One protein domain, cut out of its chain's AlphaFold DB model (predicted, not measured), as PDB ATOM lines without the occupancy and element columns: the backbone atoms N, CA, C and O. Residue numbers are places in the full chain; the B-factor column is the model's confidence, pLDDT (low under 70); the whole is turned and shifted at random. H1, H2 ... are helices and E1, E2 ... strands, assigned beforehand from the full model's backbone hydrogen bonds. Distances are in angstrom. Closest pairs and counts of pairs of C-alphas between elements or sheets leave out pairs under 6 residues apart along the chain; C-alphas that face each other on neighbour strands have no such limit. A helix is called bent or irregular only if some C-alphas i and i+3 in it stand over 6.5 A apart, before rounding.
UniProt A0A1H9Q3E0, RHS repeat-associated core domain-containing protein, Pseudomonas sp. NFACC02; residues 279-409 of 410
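AT A GLANCE: This is residues 279 to 409 of the 410 residues of the protein "RHS repeat-associated core domain-containing protein" of Pseudomonas sp. NFACC02 (UniProt A0A1H9Q3E0). A twisted sheet of five strands makes one wall, H3 packs on one face of it, and the long helix H4 runs across the far side of H3, with H1 filled in next to H3 and H4. The small hairpin of E3 and E4 bridges from E2 toward the later part of H4, and the turn of the long hairpin of E6 and E7, residues 362 to 367, sticks out. The printed part has 131 residues with four named helices and seven named strands, in the order E1 E2 E3 E4 H1 E5 H2 H3 E6 E7 H4; the class is mixed, helices and strands. The large sheet has the order E1 E2 E5 E6 E7 and is mixed, while E3 and E4 form an antiparallel sheet of two. The whole is compact and rounded, with a radius of gyration of the C-alphas of 13.4 A and spans of 41 by 38 by 28 A.

IN THESE COORDINATES: In the large sheet, E1 is residues 282 to 284, beginning at C-alpha 282 (8.025, -58.347, -26.168), E2 is residues 288 to 290, and E5 is residues 324 to 327. E6, residues 352 to 362, measures 19.2 A from first to last C-alpha and bends by 115 degrees at residue 357. E7, residues 367 to 375, measures 19.4 A and bends by 92 degrees at residue 370. E3 is residues 292 to 294 and E4 is residues 297 to 299. H1 is residues 306 to 313, H2 residues 335 to 338, and H3 residues 340 to 348, 12.0 A long with C-alpha 340 at (9.829, -44.762, -21.459). H4, residues 380 to 404, is 35.8 A long and ends at C-alpha 404 (20.731, -59.038, -14.023). It has a kink of 43 degrees near residue 397 and is only just irregular, with C-alphas 396 and 399 6.9 A apart.

HOW THE PARTS SIT: E1 and E2 are an antiparallel hairpin, with N 283 and O 290 at 2.8 A. E2 and E5 are parallel, with N 289 and O 325 at 2.8 A. E5 and E6 are parallel, with N 353 and O 324 at 2.8 A. E6 and E7 are an antiparallel hairpin, with N 354 and O 373 at 2.9 A and N 362 and O 367 at 2.9 A. E5, H2 and H3, and E6 form a strand-helix-strand unit, two parallel neighbour strands with helices between, and its crossover is right-handed. H3 is on the sheet at a height of 8.0 A, over E6 and slantwise to it at 54 degrees on the local plane; the closest C-alphas are those of Ala 341 and Gly 354, 5.1 A. H2 only grazes the sheet with residues 335 to 336. H1 touches H3 at a steep tilt of 48 degrees, the same way, closest at the C-alphas of Gly 306 and Gln 340, 4.7 A. H4 touches H3 with residues 383 to 390 alone, opposite ways at a steep tilt of 45 degrees, closest at the C-alphas of Val 343 and Ala 387, 5.7 A. H4 touches H2 with residues 382 to 393 alone, closest at the C-alphas of Ala 338 and Asn 390, 4.4 A. E2 runs on into E3 at 78 degrees, and in the hairpin of E3 and E4, N 299 and O 292 are at 2.8 A. The closest C-alphas of E4 and H4 are those of Thr 297 and Ser 394, 5.3 A. Every O i to N i+4 pair is within hydrogen-bond range in H1 and H3, and 19 of 21 are in H4; H2 is too short for such a pair.

THE WHOLE: The C-alphas farthest apart are those of Ala 364 and Leu 381, 41.3 A. The printed part has no cut, and no link is long. The mean pLDDT of the printed part is 75.0; it is under 70 at residues 380 to 389 and 391 to 409, among others.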
ATOM      1  N   LEU A 279       7.990 -59.832 -30.771       59.78
ATOM      2  CA  LEU A 279       9.349 -59.420 -31.146       59.78
ATOM      3  C   LEU A 279      10.304 -59.765 -30.000       59.78
ATOM      4  O   LEU A 279      10.504 -58.979 -29.068       59.78
ATOM      5  N   GLY A 280      10.915 -60.944 -30.085       68.88
ATOM      6  CA  GLY A 280      11.733 -61.479 -28.997       68.88
ATOM      7  C   GLY A 280      10.864 -61.796 -27.785       68.88
ATOM      8  O   GLY A 280       9.952 -62.605 -27.883       68.88
ATOM      9  N   HIS A 281      11.119 -61.129 -26.662       65.56
ATOM     10  CA  HIS A 281      10.348 -61.304 -25.425       65.56
ATOM     11  C   HIS A 281       9.234 -60.265 -25.253       65.56
ATOM     12  O   HIS A 281       8.502 -60.312 -24.266       65.56
ATOM     13  N   ALA A 282       9.115 -59.311 -26.181       66.75
ATOM     14  CA  ALA A 282       8.025 -58.347 -26.168       66.75
ATOM     15  C   ALA A 282       6.861 -58.838 -27.015       66.75
ATOM     16  O   ALA A 282       7.044 -59.300 -28.143       66.75
ATOM     17  N   MET A 283       5.662 -58.673 -26.477       74.00
ATOM     18  CA  MET A 283       4.422 -58.963 -27.161       74.00
ATOM     19  C   MET A 283       3.640 -57.682 -27.413       74.00
ATOM     20  O   MET A 283       3.489 -56.848 -26.516       74.00
ATOM     21  N   PHE A 284       3.109 -57.572 -28.626       76.19
ATOM     22  CA  PHE A 284       2.305 -56.439 -29.054       76.19
ATOM     23  C   PHE A 284       0.878 -56.879 -29.353       76.19
ATOM     24  O   PHE A 284       0.635 -57.877 -30.038       76.19
ATOM     25  N   THR A 285      -0.071 -56.119 -28.830       74.38
ATOM     26  CA  THR A 285      -1.494 -56.243 -29.142       74.38
ATOM     27  C   THR A 285      -2.022 -54.902 -29.643       74.38
ATOM     28  O   THR A 285      -1.289 -53.919 -29.739       74.38
ATOM     29  N   GLU A 286      -3.317 -54.847 -29.943       70.56
ATOM     30  CA  GLU A 286      -4.008 -53.653 -30.453       70.56
ATOM     31  C   GLU A 286      -3.973 -52.453 -29.497       70.56
ATOM     32  O   GLU A 286      -4.253 -51.324 -29.902       70.56
ATOM     33  N   ARG A 287      -3.642 -52.700 -28.226       81.50
ATOM     34  CA  ARG A 287      -3.633 -51.707 -27.149       81.50
ATOM     35  C   ARG A 287      -2.426 -51.822 -26.224       81.50
ATOM     36  O   ARG A 287      -2.084 -50.836 -25.569       81.50
ATOM     37  N   ASP A 288      -1.773 -52.982 -26.179       87.25
ATOM     38  CA  ASP A 288      -0.773 -53.281 -25.162       87.25
ATOM     39  C   ASP A 288       0.585 -53.597 -25.755       87.25
ATOM     40  O   ASP A 288       0.733 -54.327 -26.736       87.25
ATOM     41  N   ILE A 289       1.593 -53.094 -25.063       88.44
ATOM     42  CA  ILE A 289       2.984 -53.462 -25.242       88.44
ATOM     43  C   ILE A 289       3.397 -54.150 -23.951       88.44
ATOM     44  O   ILE A 289       3.588 -53.487 -22.932       88.44
ATOM     45  N   THR A 290       3.520 -55.472 -23.990       86.75
ATOM     46  CA  THR A 290       3.967 -56.261 -22.838       86.75
ATOM     47  C   THR A 290       5.416 -56.649 -23.037       86.75
ATOM     48  O   THR A 290       5.752 -57.308 -24.017       86.75
ATOM     49  N   ALA A 291       6.285 -56.212 -22.136       87.06
ATOM     50  CA  ALA A 291       7.721 -56.406 -22.266       87.06
ATOM     51  C   ALA A 291       8.397 -56.377 -20.896       87.06
ATOM     52  O   ALA A 291       7.907 -55.744 -19.962       87.06
ATOM     53  N   HIS A 292       9.570 -56.998 -20.778       83.50
ATOM     54  CA  HIS A 292      10.395 -56.787 -19.596       83.50
ATOM     55  C   HIS A 292      10.939 -55.358 -19.578       83.50
ATOM     56  O   HIS A 292      11.252 -54.765 -20.614       83.50
ATOM     57  N   GLY A 293      11.057 -54.803 -18.378       77.38
ATOM     58  CA  GLY A 293      11.399 -53.405 -18.186       77.38
ATOM     59  C   GLY A 293      12.416 -53.188 -17.086       77.38
ATOM     60  O   GLY A 293      12.497 -53.944 -16.118       77.38
ATOM     61  N   TYR A 294      13.175 -52.118 -17.245       66.94
ATOM     62  CA  TYR A 294      14.053 -51.542 -16.237       66.94
ATOM     63  C   TYR A 294      13.965 -50.021 -16.372       66.94
ATOM     64  O   TYR A 294      13.539 -49.548 -17.431       66.94
ATOM     65  N   PRO A 295      14.337 -49.214 -15.364       71.62
ATOM     66  CA  PRO A 295      14.303 -47.766 -15.521       71.62
ATOM     67  C   PRO A 295      14.922 -47.305 -16.853       71.62
ATOM     68  O   PRO A 295      16.023 -47.715 -17.231       71.62
ATOM     69  N   PHE A 296      14.158 -46.492 -17.592       69.38
ATOM     70  CA  PHE A 296      14.531 -45.903 -18.891       69.38
ATOM     71  C   PHE A 296      14.772 -46.898 -20.035       69.38
ATOM     72  O   PHE A 296      15.261 -46.509 -21.096       69.38
ATOM     73  N   THR A 297      14.449 -48.178 -19.851       76.50
ATOM     74  CA  THR A 297      14.743 -49.220 -20.834       76.50
ATOM     75  C   THR A 297      13.626 -50.253 -20.904       76.50
ATOM     76  O   THR A 297      13.124 -50.734 -19.895       76.50
ATOM     77  N   THR A 298      13.263 -50.644 -22.119       86.62
ATOM     78  CA  THR A 298      12.312 -51.731 -22.362       86.62
ATOM     79  C   THR A 298      13.008 -52.796 -23.185       86.62
ATOM     80  O   THR A 298      13.608 -52.495 -24.220       86.62
ATOM     81  N   ALA A 299      12.973 -54.032 -22.709       81.00
ATOM     82  CA  ALA A 299      13.571 -55.162 -23.390       81.00
ATOM     83  C   ALA A 299      12.556 -55.790 -24.337       81.00
ATOM     84  O   ALA A 299      11.515 -56.291 -23.920       81.00
ATOM     85  N   THR A 300      12.881 -55.743 -25.626       78.56
ATOM     86  CA  THR A 300      12.130 -56.452 -26.660       78.56
ATOM     87  C   THR A 300      12.899 -57.711 -27.058       78.56
ATOM     88  O   THR A 300      12.900 -58.695 -26.323       78.56
ATOM     89  N   THR A 301      13.660 -57.661 -28.149       72.31
ATOM     90  CA  THR A 301      14.732 -58.633 -28.431       72.31
ATOM     91  C   THR A 301      16.007 -58.311 -27.667       72.31
ATOM     92  O   THR A 301      16.756 -59.193 -27.282       72.31
ATOM     93  N   LYS A 302      16.247 -57.022 -27.438       77.00
ATOM     94  CA  LYS A 302      17.348 -56.506 -26.631       77.00
ATOM     95  C   LYS A 302      16.895 -55.247 -25.898       77.00
ATOM     96  O   LYS A 302      15.866 -54.678 -26.274       77.00
ATOM     97  N   PRO A 303      17.641 -54.772 -24.896       72.56
ATOM     98  CA  PRO A 303      17.285 -53.564 -24.159       72.56
ATOM     99  C   PRO A 303      17.270 -52.323 -25.071       72.56
ATOM    100  O   PRO A 303      18.260 -52.022 -25.748       72.56
ATOM    101  N   ARG A 304      16.152 -51.586 -25.112       80.69
ATOM    102  CA  ARG A 304      15.947 -50.402 -25.967       80.69
ATOM    103  C   ARG A 304      15.569 -49.160 -25.161       80.69
ATOM    104  O   ARG A 304      14.801 -49.241 -24.209       80.69
ATOM    105  N   SER A 305      16.045 -47.997 -25.613       80.75
ATOM    106  CA  SER A 305      15.538 -46.694 -25.165       80.75
ATOM    107  C   SER A 305      14.155 -46.434 -25.752       80.75
ATOM    108  O   SER A 305      13.779 -47.047 -26.757       80.75
ATOM    109  N   GLY A 306      13.423 -45.481 -25.188       79.50
ATOM    110  CA  GLY A 306      12.070 -45.130 -25.606       79.50
ATOM    111  C   GLY A 306      12.031 -44.655 -27.053       79.50
ATOM    112  O   GLY A 306      11.121 -45.008 -27.794       79.50
ATOM    113  N   VAL A 307      13.073 -43.948 -27.508       78.38
ATOM    114  CA  VAL A 307      13.192 -43.527 -28.914       78.38
ATOM    115  C   VAL A 307      13.362 -44.734 -29.833       78.38
ATOM    116  O   VAL A 307      12.724 -44.807 -30.881       78.38
ATOM    117  N   SER A 308      14.211 -45.697 -29.458       81.62
ATOM    118  CA  SER A 308      14.412 -46.902 -30.268       81.62
ATOM    119  C   SER A 308      13.180 -47.800 -30.269       81.62
ATOM    120  O   SER A 308      12.901 -48.400 -31.302       81.62
ATOM    121  N   LEU A 309      12.472 -47.897 -29.143       85.69
ATOM    122  CA  LEU A 309      11.216 -48.632 -29.030       85.69
ATOM    123  C   LEU A 309      10.139 -47.985 -29.904       85.69
ATOM    124  O   LEU A 309       9.520 -48.663 -30.715       85.69
ATOM    125  N   ALA A 310       9.975 -46.663 -29.819       85.31
ATOM    126  CA  ALA A 310       8.999 -45.940 -30.622       85.31
ATOM    127  C   ALA A 310       9.222 -46.130 -32.126       85.31
ATOM    128  O   ALA A 310       8.257 -46.323 -32.852       85.31
ATOM    129  N   ARG A 311      10.479 -46.155 -32.599       81.62
ATOM    130  CA  ARG A 311      10.781 -46.459 -34.012       81.62
ATOM    131  C   ARG A 311      10.304 -47.846 -34.442       81.62
ATOM    132  O   ARG A 311       9.875 -47.998 -35.576       81.62
ATOM    133  N   GLN A 312      10.365 -48.847 -33.561       79.19
ATOM    134  CA  GLN A 312       9.833 -50.185 -33.866       79.19
ATOM    135  C   GLN A 312       8.304 -50.180 -33.970       79.19
ATOM    136  O   GLN A 312       7.737 -50.999 -34.683       79.19
ATOM    137  N   LEU A 313       7.658 -49.234 -33.290       78.44
ATOM    138  CA  LEU A 313       6.207 -49.118 -33.189       78.44
ATOM    139  C   LEU A 313       5.594 -48.139 -34.198       78.44
ATOM    140  O   LEU A 313       4.378 -48.002 -34.237       78.44
ATOM    141  N   GLN A 314       6.405 -47.466 -35.023       73.31
ATOM    142  CA  GLN A 314       5.930 -46.443 -35.966       73.31
ATOM    143  C   GLN A 314       4.939 -46.970 -37.010       73.31
ATOM    144  O   GLN A 314       4.120 -46.199 -37.492       73.31
ATOM    145  N   ASN A 315       5.000 -48.264 -37.331       70.44
ATOM    146  CA  ASN A 315       4.130 -48.899 -38.325       70.44
ATOM    147  C   ASN A 315       3.054 -49.792 -37.692       70.44
ATOM    148  O   ASN A 315       2.405 -50.554 -38.403       70.44
ATOM    149  N   VAL A 316       2.902 -49.760 -36.364       74.19
ATOM    150  CA  VAL A 316       1.851 -50.516 -35.680       74.19
ATOM    151  C   VAL A 316       0.547 -49.741 -35.803       74.19
ATOM    152  O   VAL A 316       0.464 -48.577 -35.409       74.19
ATOM    153  N   GLU A 317      -0.469 -50.396 -36.353       76.94
ATOM    154  CA  GLU A 317      -1.818 -49.855 -36.430       76.94
ATOM    155  C   GLU A 317      -2.545 -50.090 -35.099       76.94
ATOM    156  O   GLU A 317      -2.670 -51.219 -34.628       76.94
ATOM    157  N   TRP A 318      -3.006 -49.008 -34.475       80.00
ATOM    158  CA  TRP A 318      -3.655 -49.028 -33.166       80.00
ATOM    159  C   TRP A 318      -5.174 -48.899 -33.340       80.00
ATOM    160  O   TRP A 318      -5.657 -47.815 -33.664       80.00
ATOM    161  N   LYS A 319      -5.935 -49.973 -33.095       74.62
ATOM    162  CA  LYS A 319      -7.381 -50.045 -33.411       74.62
ATOM    163  C   LYS A 319      -8.329 -49.366 -32.416       74.62
ATOM    164  O   LYS A 319      -9.532 -49.318 -32.633       74.62
ATOM    165  N   THR A 320      -7.805 -48.870 -31.305       78.69
ATOM    166  CA  THR A 320      -8.580 -48.264 -30.213       78.69
ATOM    167  C   THR A 320      -8.141 -46.820 -30.014       78.69
ATOM    168  O   THR A 320      -6.976 -46.523 -30.248       78.69
ATOM    169  N   GLU A 321      -9.014 -45.934 -29.532       80.62
ATOM    170  CA  GLU A 321      -8.649 -44.574 -29.087       80.62
ATOM    171  C   GLU A 321      -8.134 -44.532 -27.640       80.62
ATOM    172  O   GLU A 321      -7.476 -43.575 -27.230       80.62
ATOM    173  N   ALA A 322      -8.378 -45.596 -26.868       85.19
ATOM    174  CA  ALA A 322      -7.892 -45.715 -25.500       85.19
ATOM    175  C   ALA A 322      -6.355 -45.560 -25.414       85.19
ATOM    176  O   ALA A 322      -5.639 -45.862 -26.382       85.19
ATOM    177  N   PRO A 323      -5.829 -45.132 -24.249       89.69
ATOM    178  CA  PRO A 323      -4.393 -45.046 -24.030       89.69
ATOM    179  C   PRO A 323      -3.696 -46.384 -24.288       89.69
ATOM    180  O   PRO A 323      -4.164 -47.436 -23.849       89.69
ATOM    181  N   VAL A 324      -2.549 -46.329 -24.962       91.44
ATOM    182  CA  VAL A 324      -1.695 -47.504 -25.177       91.44
ATOM    183  C   VAL A 324      -1.077 -47.904 -23.840       91.44
ATOM    184  O   VAL A 324      -0.476 -47.063 -23.168       91.44
ATOM    185  N   ARG A 325      -1.185 -49.168 -23.430       92.25
ATOM    186  CA  ARG A 325      -0.599 -49.640 -22.166       92.25
ATOM    187  C   ARG A 325       0.813 -50.165 -22.406       92.25
ATOM    188  O   ARG A 325       1.000 -51.199 -23.039       92.25
ATOM    189  N   LEU A 326       1.818 -49.476 -21.867       93.19
ATOM    190  CA  LEU A 326       3.199 -49.961 -21.824       93.19
ATOM    191  C   LEU A 326       3.413 -50.779 -20.545       93.19
ATOM    192  O   LEU A 326       3.944 -50.283 -19.544       93.19
ATOM    193  N   ILE A 327       2.990 -52.041 -20.600       90.88
ATOM    194  CA  ILE A 327       3.082 -53.033 -19.527       90.88
ATOM    195  C   ILE A 327       4.525 -53.546 -19.460       90.88
ATOM    196  O   ILE A 327       4.889 -54.601 -19.978       90.88
ATOM    197  N   SER A 328       5.374 -52.727 -18.853       87.88
ATOM    198  CA  SER A 328       6.798 -52.971 -18.671       87.88
ATOM    199  C   SER A 328       7.206 -52.403 -17.322       87.88
ATOM    200  O   SER A 328       6.847 -51.268 -17.008       87.88
ATOM    201  N   CYS A 329       7.974 -53.161 -16.536       78.50
ATOM    202  CA  CYS A 329       8.429 -52.697 -15.226       78.50
ATOM    203  C   CYS A 329       9.152 -51.350 -15.364       78.50
ATOM    204  O   CYS A 329       9.940 -51.152 -16.292       78.50
ATOM    205  N   PHE A 330       8.885 -50.433 -14.436       78.94
ATOM    206  CA  PHE A 330       9.491 -49.106 -14.363       78.94
ATOM    207  C   PHE A 330       9.276 -48.234 -15.613       78.94
ATOM    208  O   PHE A 330      10.028 -47.283 -15.839       78.94
ATOM    209  N   SER A 331       8.263 -48.516 -16.438       83.56
ATOM    210  CA  SER A 331       8.015 -47.759 -17.669       83.56
ATOM    211  C   SER A 331       7.607 -46.300 -17.425       83.56
ATOM    212  O   SER A 331       7.820 -45.463 -18.308       83.56
ATOM    213  N   ALA A 332       7.094 -45.976 -16.231       75.31
ATOM    214  CA  ALA A 332       6.789 -44.614 -15.780       75.31
ATOM    215  C   ALA A 332       7.938 -43.924 -15.014       75.31
ATOM    216  O   ALA A 332       7.860 -42.718 -14.752       75.31
ATOM    217  N   ASN A 333       9.011 -44.641 -14.654       72.88
ATOM    218  CA  ASN A 333      10.124 -44.061 -13.894       72.88
ATOM    219  C   ASN A 333      10.826 -42.967 -14.711       72.88
ATOM    220  O   ASN A 333      11.133 -43.157 -15.887       72.88
ATOM    221  N   GLY A 334      11.063 -41.810 -14.088       56.75
ATOM    222  CA  GLY A 334      11.497 -40.584 -14.772       56.75
ATOM    223  C   GLY A 334      10.362 -39.634 -15.153       56.75
ATOM    224  O   GLY A 334      10.623 -38.582 -15.741       56.75
ATOM    225  N   GLY A 335       9.110 -39.999 -14.854       70.31
ATOM    226  CA  GLY A 335       7.940 -39.140 -15.019       70.31
ATOM    227  C   GLY A 335       7.863 -38.499 -16.405       70.31
ATOM    228  O   GLY A 335       8.164 -39.122 -17.423       70.31
ATOM    229  N   SER A 336       7.487 -37.225 -16.446       72.81
ATOM    230  CA  SER A 336       7.360 -36.457 -17.688       72.81
ATOM    231  C   SER A 336       8.698 -35.990 -18.280       72.81
ATOM    232  O   SER A 336       8.698 -35.280 -19.281       72.81
ATOM    233  N   TYR A 337       9.833 -36.352 -17.679       59.19
ATOM    234  CA  TYR A 337      11.151 -35.827 -18.049       59.19
ATOM    235  C   TYR A 337      12.034 -36.857 -18.740       59.19
ATOM    236  O   TYR A 337      12.883 -36.475 -19.534       59.19
ATOM    237  N   ALA A 338      11.869 -38.148 -18.444       72.62
ATOM    238  CA  ALA A 338      12.744 -39.180 -19.000       72.62
ATOM    239  C   ALA A 338      12.108 -40.573 -19.109       72.62
ATOM    240  O   ALA A 338      12.789 -41.509 -19.526       72.62
ATOM    241  N   SER A 339      10.837 -40.761 -18.739       76.94
ATOM    242  CA  SER A 339      10.245 -42.106 -18.738       76.94
ATOM    243  C   SER A 339      10.080 -42.697 -20.139       76.94
ATOM    244  O   SER A 339       9.897 -41.980 -21.127       76.94
ATOM    245  N   GLN A 340      10.111 -44.032 -20.218       86.75
ATOM    246  CA  GLN A 340       9.829 -44.762 -21.459       86.75
ATOM    247  C   GLN A 340       8.435 -44.409 -21.984       86.75
ATOM    248  O   GLN A 340       8.275 -44.131 -23.173       86.75
ATOM    249  N   ALA A 341       7.448 -44.374 -21.085       91.06
ATOM    250  CA  ALA A 341       6.065 -44.065 -21.416       91.06
ATOM    251  C   ALA A 341       5.902 -42.637 -21.960       91.06
ATOM    252  O   ALA A 341       5.226 -42.457 -22.968       91.06
ATOM    253  N   GLN A 342       6.579 -41.636 -21.380       89.75
ATOM    254  CA  GLN A 342       6.517 -40.263 -21.892       89.75
ATOM    255  C   GLN A 342       7.175 -40.126 -23.271       89.75
ATOM    256  O   GLN A 342       6.621 -39.463 -24.148       89.75
ATOM    257  N   VAL A 343       8.335 -40.757 -23.503       87.31
ATOM    258  CA  VAL A 343       8.967 -40.743 -24.837       87.31
ATOM    259  C   VAL A 343       8.065 -41.409 -25.867       87.31
ATOM    260  O   VAL A 343       7.945 -40.914 -26.990       87.31
ATOM    261  N   LEU A 344       7.414 -42.507 -25.487       92.75
ATOM    262  CA  LEU A 344       6.498 -43.209 -26.364       92.75
ATOM    263  C   LEU A 344       5.250 -42.366 -26.664       92.75
ATOM    264  O   LEU A 344       4.892 -42.245 -27.831       92.75
ATOM    265  N   ALA A 345       4.670 -41.696 -25.665       93.12
ATOM    266  CA  ALA A 345       3.547 -40.777 -25.858       93.12
ATOM    267  C   ALA A 345       3.896 -39.650 -26.840       93.12
ATOM    268  O   ALA A 345       3.152 -39.374 -27.780       93.12
ATOM    269  N   ASN A 346       5.085 -39.060 -26.689       87.38
ATOM    270  CA  ASN A 346       5.576 -38.007 -27.581       87.38
ATOM    271  C   ASN A 346       5.780 -38.509 -29.018       87.38
ATOM    272  O   ASN A 346       5.621 -37.749 -29.965       87.38
ATOM    273  N   ARG A 347       6.185 -39.766 -29.210       88.50
ATOM    274  CA  ARG A 347       6.503 -40.300 -30.544       88.50
ATOM    275  C   ARG A 347       5.300 -40.888 -31.263       88.50
ATOM    276  O   ARG A 347       5.226 -40.757 -32.477       88.50
ATOM    277  N   LEU A 348       4.392 -41.513 -30.521       87.12
ATOM    278  CA  LEU A 348       3.134 -42.030 -31.052       87.12
ATOM    279  C   LEU A 348       2.064 -40.939 -31.161       87.12
ATOM    280  O   LEU A 348       1.035 -41.192 -31.771       87.12
ATOM    281  N   GLN A 349       2.294 -39.755 -30.572       90.50
ATOM    282  CA  GLN A 349       1.312 -38.666 -30.482       90.50
ATOM    283  C   GLN A 349      -0.014 -39.137 -29.869       90.50
ATOM    284  O   GLN A 349      -1.100 -38.755 -30.289       90.50
ATOM    285  N   ARG A 350       0.085 -40.005 -28.857       90.25
ATOM    286  CA  ARG A 350      -1.050 -40.635 -28.183       90.25
ATOM    287  C   ARG A 350      -0.794 -40.767 -26.691       90.25
ATOM    288  O   ARG A 350       0.354 -40.802 -26.256       90.25
ATOM    289  N   ASN A 351      -1.865 -40.884 -25.913       95.50
ATOM    290  CA  ASN A 351      -1.748 -41.163 -24.488       95.50
ATOM    291  C   ASN A 351      -1.161 -42.563 -24.266       95.50
ATOM    292  O   ASN A 351      -1.602 -43.534 -24.887       95.50
ATOM    293  N   VAL A 352      -0.185 -42.663 -23.364       94.81
ATOM    294  CA  VAL A 352       0.460 -43.928 -22.994       94.81
ATOM    295  C   VAL A 352       0.364 -44.125 -21.488       94.81
ATOM    296  O   VAL A 352       0.775 -43.258 -20.720       94.81
ATOM    297  N   THR A 353      -0.140 -45.275 -21.055       95.31
ATOM    298  CA  THR A 353      -0.103 -45.692 -19.651       95.31
ATOM    299  C   THR A 353       1.238 -46.355 -19.359       95.31
ATOM    300  O   THR A 353       1.587 -47.353 -19.988       95.31
ATOM    301  N   GLY A 354       1.987 -45.806 -18.405       90.19
ATOM    302  CA  GLY A 354       3.202 -46.411 -17.859       90.19
ATOM    303  C   GLY A 354       3.016 -46.826 -16.403       90.19
ATOM    304  O   GLY A 354       2.158 -46.281 -15.711       90.19
ATOM    305  N   TYR A 355       3.860 -47.737 -15.924       83.06
ATOM    306  CA  TYR A 355       3.794 -48.304 -14.579       83.06
ATOM    307  C   TYR A 355       5.059 -47.978 -13.781       83.06
ATOM    308  O   TYR A 355       6.179 -48.025 -14.302       83.06
ATOM    309  N   TYR A 356       4.873 -47.618 -12.516       71.25
ATOM    310  CA  TYR A 356       5.936 -47.436 -11.537       71.25
ATOM    311  C   TYR A 356       6.255 -48.779 -10.887       71.25
ATOM    312  O   TYR A 356       5.357 -49.521 -10.500       71.25
ATOM    313  N   GLY A 357       7.544 -49.080 -10.741       67.81
ATOM    314  CA  GLY A 357       7.960 -50.317 -10.088       67.81
ATOM    315  C   GLY A 357       7.725 -51.571 -10.931       67.81
ATOM    316  O   GLY A 357       7.751 -51.540 -12.163       67.81
ATOM    317  N   LEU A 358       7.540 -52.697 -10.247       71.44
ATOM    318  CA  LEU A 358       7.234 -53.974 -10.881       71.44
ATOM    319  C   LEU A 358       5.772 -53.997 -11.334       71.44
ATOM    320  O   LEU A 358       4.891 -53.511 -10.631       71.44
ATOM    321  N   VAL A 359       5.528 -54.583 -12.504       76.06
ATOM    322  CA  VAL A 359       4.187 -54.735 -13.068       76.06
ATOM    323  C   VAL A 359       3.941 -56.195 -13.410       76.06
ATOM    324  O   VAL A 359       4.821 -56.874 -13.944       76.06
ATOM    325  N   THR A 360       2.739 -56.674 -13.118       75.50
ATOM    326  CA  THR A 360       2.293 -58.025 -13.472       75.50
ATOM    327  C   THR A 360       0.972 -57.933 -14.215       75.50
ATOM    328  O   THR A 360       0.035 -57.304 -13.724       75.50
ATOM    329  N   ALA A 361       0.882 -58.567 -15.379       77.12
ATOM    330  CA  ALA A 361      -0.354 -58.643 -16.148       77.12
ATOM    331  C   ALA A 361      -0.934 -60.053 -16.069       77.12
ATOM    332  O   ALA A 361      -0.249 -61.025 -16.388       77.12
ATOM    333  N   ASN A 362      -2.200 -60.155 -15.666       73.62
ATOM    334  CA  ASN A 362      -2.967 -61.384 -15.786       73.62
ATOM    335  C   ASN A 362      -3.800 -61.318 -17.064       73.62
ATOM    336  O   ASN A 362      -4.722 -60.517 -17.202       73.62
ATOM    337  N   ARG A 363      -3.443 -62.187 -18.006       63.53
ATOM    338  CA  ARG A 363      -4.025 -62.218 -19.342       63.53
ATOM    339  C   ARG A 363      -5.425 -62.824 -19.377       63.53
ATOM    340  O   ARG A 363      -6.203 -62.468 -20.251       63.53
ATOM    341  N   ALA A 364      -5.741 -63.718 -18.439       60.41
ATOM    342  CA  ALA A 364      -7.051 -64.362 -18.369       60.41
ATOM    343  C   ALA A 364      -8.153 -63.381 -17.937       60.41
ATOM    344  O   ALA A 364      -9.311 -63.568 -18.292       60.41
ATOM    345  N   SER A 365      -7.786 -62.327 -17.203       64.44
ATOM    346  CA  SER A 365      -8.704 -61.319 -16.668       64.44
ATOM    347  C   SER A 365      -8.524 -59.914 -17.269       64.44
ATOM    348  O   SER A 365      -9.205 -58.996 -16.832       64.44
ATOM    349  N   ASP A 366      -7.603 -59.717 -18.227       71.50
ATOM    350  CA  ASP A 366      -7.161 -58.396 -18.742       71.50
ATOM    351  C   ASP A 366      -6.811 -57.378 -17.631       71.50
ATOM    352  O   ASP A 366      -6.916 -56.160 -17.789       71.50
ATOM    353  N   THR A 367      -6.378 -57.869 -16.466       76.00
ATOM    354  CA  THR A 367      -6.023 -57.022 -15.321       76.00
ATOM    355  C   THR A 367      -4.518 -56.827 -15.247       76.00
ATOM    356  O   THR A 367      -3.754 -57.795 -15.277       76.00
ATOM    357  N   VAL A 368      -4.088 -55.580 -15.063       82.12
ATOM    358  CA  VAL A 368      -2.681 -55.231 -14.838       82.12
ATOM    359  C   VAL A 368      -2.528 -54.679 -13.427       82.12
ATOM    360  O   VAL A 368      -3.096 -53.638 -13.110       82.12
ATOM    361  N   ASN A 369      -1.742 -55.364 -12.600       76.69
ATOM    362  CA  ASN A 369      -1.414 -54.922 -11.248       76.69
ATOM    363  C   ASN A 369      -0.128 -54.091 -11.261       76.69
ATOM    364  O   ASN A 369       0.919 -54.555 -11.719       76.69
ATOM    365  N   GLY A 370      -0.224 -52.872 -10.734       75.06
ATOM    366  CA  GLY A 370       0.888 -51.941 -10.554       75.06
ATOM    367  C   GLY A 370       0.407 -50.490 -10.498       75.06
ATOM    368  O   GLY A 370      -0.592 -50.132 -11.125       75.06
ATOM    369  N   THR A 371       1.123 -49.637  -9.764       79.88
ATOM    370  CA  THR A 371       0.851 -48.193  -9.741       79.88
ATOM    371  C   THR A 371       1.155 -47.610 -11.115       79.88
ATOM    372  O   THR A 371       2.250 -47.812 -11.636       79.88
ATOM    373  N   TYR A 372       0.218 -46.880 -11.715       86.44
ATOM    374  CA  TYR A 372       0.371 -46.377 -13.079       86.44
ATOM    375  C   TYR A 372       0.145 -44.873 -13.189       86.44
ATOM    376  O   TYR A 372      -0.460 -44.239 -12.327       86.44
ATOM    377  N   ARG A 373       0.624 -44.309 -14.298       85.75
ATOM    378  CA  ARG A 373       0.340 -42.941 -14.730       85.75
ATOM    379  C   ARG A 373       0.090 -42.914 -16.229       85.75
ATOM    380  O   ARG A 373       0.769 -43.599 -16.992       85.75
ATOM    381  N   ILE A 374      -0.869 -42.093 -16.645       93.25
ATOM    382  CA  ILE A 374      -1.127 -41.803 -18.055       93.25
ATOM    383  C   ILE A 374      -0.287 -40.589 -18.456       93.25
ATOM    384  O   ILE A 374      -0.302 -39.554 -17.788       93.25
ATOM    385  N   PHE A 375       0.467 -40.734 -19.540       91.88
ATOM    386  CA  PHE A 375       1.327 -39.705 -20.103       91.88
ATOM    387  C   PHE A 375       0.720 -39.196 -21.400       91.88
ATOM    388  O   PHE A 375       0.496 -39.973 -22.328       91.88
ATOM    389  N   SER A 376       0.487 -37.888 -21.467       95.06
ATOM    390  CA  SER A 376       0.032 -37.219 -22.682       95.06
ATOM    391  C   SER A 376       1.208 -36.703 -23.510       95.06
ATOM    392  O   SER A 376       2.265 -36.402 -22.940       95.06
ATOM    393  N   PRO A 377       1.058 -36.597 -24.843       92.25
ATOM    394  CA  PRO A 377       2.121 -36.119 -25.718       92.25
ATOM    395  C   PRO A 377       2.598 -34.715 -25.340       92.25
ATOM    396  O   PRO A 377       1.815 -33.790 -25.148       92.25
ATOM    397  N   GLN A 378       3.913 -34.559 -25.266       78.94
ATOM    398  CA  GLN A 378       4.593 -33.273 -25.204       78.94
ATOM    399  C   GLN A 378       5.007 -32.847 -26.610       78.94
ATOM    400  O   GLN A 378       5.228 -33.680 -27.491       78.94
ATOM    401  N   THR A 379       5.209 -31.546 -26.790       72.00
ATOM    402  CA  THR A 379       5.653 -30.945 -28.050       72.00
ATOM    403  C   THR A 379       6.908 -30.091 -27.846       72.00
ATOM    404  O   THR A 379       7.340 -29.831 -26.715       72.00
ATOM    405  N   GLY A 380       7.537 -29.701 -28.957       63.66
ATOM    406  CA  GLY A 380       8.681 -28.788 -28.974       63.66
ATOM    407  C   GLY A 380       9.855 -29.239 -28.099       63.66
ATOM    408  O   GLY A 380      10.208 -30.420 -28.039       63.66
ATOM    409  N   LEU A 381      10.455 -28.281 -27.392       51.44
ATOM    410  CA  LEU A 381      11.657 -28.488 -26.578       51.44
ATOM    411  C   LEU A 381      11.453 -29.496 -25.439       51.44
ATOM    412  O   LEU A 381      12.374 -30.246 -25.114       51.44
ATOM    413  N   ARG A 382      10.243 -29.581 -24.870       53.22
ATOM    414  CA  ARG A 382       9.931 -30.550 -23.805       53.22
ATOM    415  C   ARG A 382      10.058 -31.982 -24.319       53.22
ATOM    416  O   ARG A 382      10.702 -32.804 -23.673       53.22
ATOM    417  N   ALA A 383       9.530 -32.261 -25.511       60.12
ATOM    418  CA  ALA A 383       9.626 -33.584 -26.121       60.12
ATOM    419  C   ALA A 383      11.067 -33.964 -26.494       60.12
ATOM    420  O   ALA A 383      11.466 -35.118 -26.311       60.12
ATOM    421  N   ILE A 384      11.850 -32.992 -26.980       54.25
ATOM    422  CA  ILE A 384      13.266 -33.180 -27.327       54.25
ATOM    423  C   ILE A 384      14.079 -33.498 -26.073       54.25
ATOM    424  O   ILE A 384      14.764 -34.522 -26.043       54.25
ATOM    425  N   ARG A 385      13.946 -32.686 -25.016       60.38
ATOM    426  CA  ARG A 385      14.609 -32.917 -23.725       60.38
ATOM    427  C   ARG A 385      14.308 -34.319 -23.204       60.38
ATOM    428  O   ARG A 385      15.227 -35.050 -22.845       60.38
ATOM    429  N   THR A 386      13.036 -34.718 -23.236       61.12
ATOM    430  CA  THR A 386      12.615 -36.031 -22.743       61.12
ATOM    431  C   THR A 386      13.221 -37.187 -23.537       61.12
ATOM    432  O   THR A 386      13.667 -38.177 -22.955       61.12
ATOM    433  N   ALA A 387      13.314 -37.057 -24.863       62.66
ATOM    434  CA  ALA A 387      13.949 -38.061 -25.714       62.66
ATOM    435  C   ALA A 387      15.463 -38.185 -25.464       62.66
ATOM    436  O   ALA A 387      15.991 -39.303 -25.470       62.66
ATOM    437  N   VAL A 388      16.148 -37.058 -25.246       56.19
ATOM    438  CA  VAL A 388      17.590 -37.023 -24.961       56.19
ATOM    439  C   VAL A 388      17.874 -37.654 -23.602       56.19
ATOM    440  O   VAL A 388      18.616 -38.632 -23.546       56.19
ATOM    441  N   LEU A 389      17.217 -37.177 -22.540       58.19
ATOM    442  CA  LEU A 389      17.418 -37.686 -21.181       58.19
ATOM    443  C   LEU A 389      17.131 -39.186 -21.085       58.19
ATOM    444  O   LEU A 389      17.962 -39.938 -20.581       58.19
ATOM    445  N   ASN A 390      16.007 -39.648 -21.640       81.69
ATOM    446  CA  ASN A 390      15.684 -41.073 -21.670       81.69
ATOM    447  C   ASN A 390      16.745 -41.899 -22.409       81.69
ATOM    448  O   ASN A 390      17.120 -42.977 -21.953       81.69
ATOM    449  N   THR A 391      17.231 -41.417 -23.556       69.12
ATOM    450  CA  THR A 391      18.219 -42.158 -24.347       69.12
ATOM    451  C   THR A 391      19.545 -42.259 -23.603       69.12
ATOM    452  O   THR A 391      20.101 -43.355 -23.528       69.12
ATOM    453  N   THR A 392      20.011 -41.160 -23.010       59.97
ATOM    454  CA  THR A 392      21.236 -41.125 -22.203       59.97
ATOM    455  C   THR A 392      21.127 -42.056 -20.998       59.97
ATOM    456  O   THR A 392      21.976 -42.929 -20.816       59.97
ATOM    457  N   LEU A 393      20.038 -41.957 -20.230       57.88
ATOM    458  CA  LEU A 393      19.802 -42.824 -19.074       57.88
ATOM    459  C   LEU A 393      19.654 -44.296 -19.491       57.88
ATOM    460  O   LEU A 393      20.207 -45.173 -18.838       57.88
ATOM    461  N   SER A 394      19.013 -44.598 -20.623       63.09
ATOM    462  CA  SER A 394      18.960 -45.971 -21.139       63.09
ATOM    463  C   SER A 394      20.363 -46.541 -21.358       63.09
ATOM    464  O   SER A 394      20.621 -47.673 -20.966       63.09
ATOM    465  N   TYR A 395      21.296 -45.779 -21.936       63.62
ATOM    466  CA  TYR A 395      22.668 -46.264 -22.122       63.62
ATOM    467  C   TYR A 395      23.402 -46.511 -20.800       63.62
ATOM    468  O   TYR A 395      24.106 -47.513 -20.698       63.62
ATOM    469  N   LEU A 396      23.188 -45.667 -19.786       55.59
ATOM    470  CA  LEU A 396      23.802 -45.822 -18.462       55.59
ATOM    471  C   LEU A 396      23.258 -47.034 -17.688       55.59
ATOM    472  O   LEU A 396      24.020 -47.748 -17.042       55.59
ATOM    473  N   PHE A 397      21.951 -47.297 -17.766       59.22
ATOM    474  CA  PHE A 397      21.300 -48.368 -16.999       59.22
ATOM    475  C   PHE A 397      21.281 -49.728 -17.721       59.22
ATOM    476  O   PHE A 397      21.034 -50.762 -17.094       59.22
ATOM    477  N   ARG A 398      21.574 -49.768 -19.027       63.88
ATOM    478  CA  ARG A 398      21.626 -51.009 -19.821       63.88
ATOM    479  C   ARG A 398      22.620 -52.057 -19.312       63.88
ATOM    480  O   ARG A 398      22.211 -53.214 -19.238       63.88
ATOM    481  N   PRO A 399      23.870 -51.719 -18.945       55.66
ATOM    482  CA  PRO A 399      24.806 -52.696 -18.391       55.66
ATOM    483  C   PRO A 399      24.252 -53.381 -17.138       55.66
ATOM    484  O   PRO A 399      24.341 -54.596 -17.010       55.66
ATOM    485  N   VAL A 400      23.591 -52.623 -16.255       54.94
ATOM    486  CA  VAL A 400      22.960 -53.158 -15.037       54.94
ATOM    487  C   VAL A 400      21.821 -54.117 -15.373       54.94
ATOM    488  O   VAL A 400      21.698 -55.178 -14.758       54.94
ATOM    489  N   TYR A 401      21.012 -53.776 -16.375       58.97
ATOM    490  CA  TYR A 401      19.951 -54.658 -16.849       58.97
ATOM    491  C   TYR A 401      20.495 -55.973 -17.422       58.97
ATOM    492  O   TYR A 401      19.973 -57.036 -17.090       58.97
ATOM    493  N   LEU A 402      21.545 -55.900 -18.247       61.84
ATOM    494  CA  LEU A 402      22.188 -57.066 -18.856       61.84
ATOM    495  C   LEU A 402      22.861 -57.957 -17.805       61.84
ATOM    496  O   LEU A 402      22.701 -59.171 -17.857       61.84
ATOM    497  N   MET A 403      23.521 -57.376 -16.795       57.09
ATOM    498  CA  MET A 403      24.100 -58.138 -15.676       57.09
ATOM    499  C   MET A 403      23.043 -58.921 -14.888       57.09
ATOM    500  O   MET A 403      23.299 -60.042 -14.462       57.09
ATOM    501  N   ARG A 404      21.843 -58.355 -14.706       56.09
ATOM    502  CA  ARG A 404      20.731 -59.038 -14.023       56.09
ATOM    503  C   ARG A 404      19.975 -60.025 -14.912       56.09
ATOM    504  O   ARG A 404      19.259 -60.866 -14.381       56.09
ATOM    505  N   ASN A 405      20.103 -59.917 -16.233       56.00
ATOM    506  CA  ASN A 405      19.380 -60.745 -17.197       56.00
ATOM    507  C   ASN A 405      20.339 -61.218 -18.302       56.00
ATOM    508  O   ASN A 405      20.296 -60.700 -19.424       56.00
ATOM    509  N   PRO A 406      21.209 -62.203 -18.007       56.91
ATOM    510  CA  PRO A 406      22.271 -62.612 -18.919       56.91
ATOM    511  C   PRO A 406      21.760 -63.226 -20.235       56.91
ATOM    512  O   PRO A 406      22.488 -63.250 -21.223       56.91
ATOM    513  N   ALA A 407      20.493 -63.649 -20.288       57.75
ATOM    514  CA  ALA A 407      19.835 -64.161 -21.493       57.75
ATOM    515  C   ALA A 407      19.810 -63.165 -22.676       57.75
ATOM    516  O   ALA A 407      19.565 -63.577 -23.803       57.75
ATOM    517  N   TYR A 408      20.082 -61.876 -22.444       50.94
ATOM    518  CA  TYR A 408      20.110 -60.833 -23.479       50.94
ATOM    519  C   TYR A 408      21.525 -60.492 -24.004       50.94
ATOM    520  O   TYR A 408      21.674 -59.491 -24.710       50.94
ATOM    521  N   PHE A 409      22.562 -61.267 -23.647       47.28
ATOM    522  CA  PHE A 409      23.930 -61.106 -24.180       47.28
ATOM    523  C   PHE A 409      24.162 -61.765 -25.552       47.28
ATOM    524  O   PHE A 409      25.175 -61.455 -26.178       47.28
TER     525      PHE A 409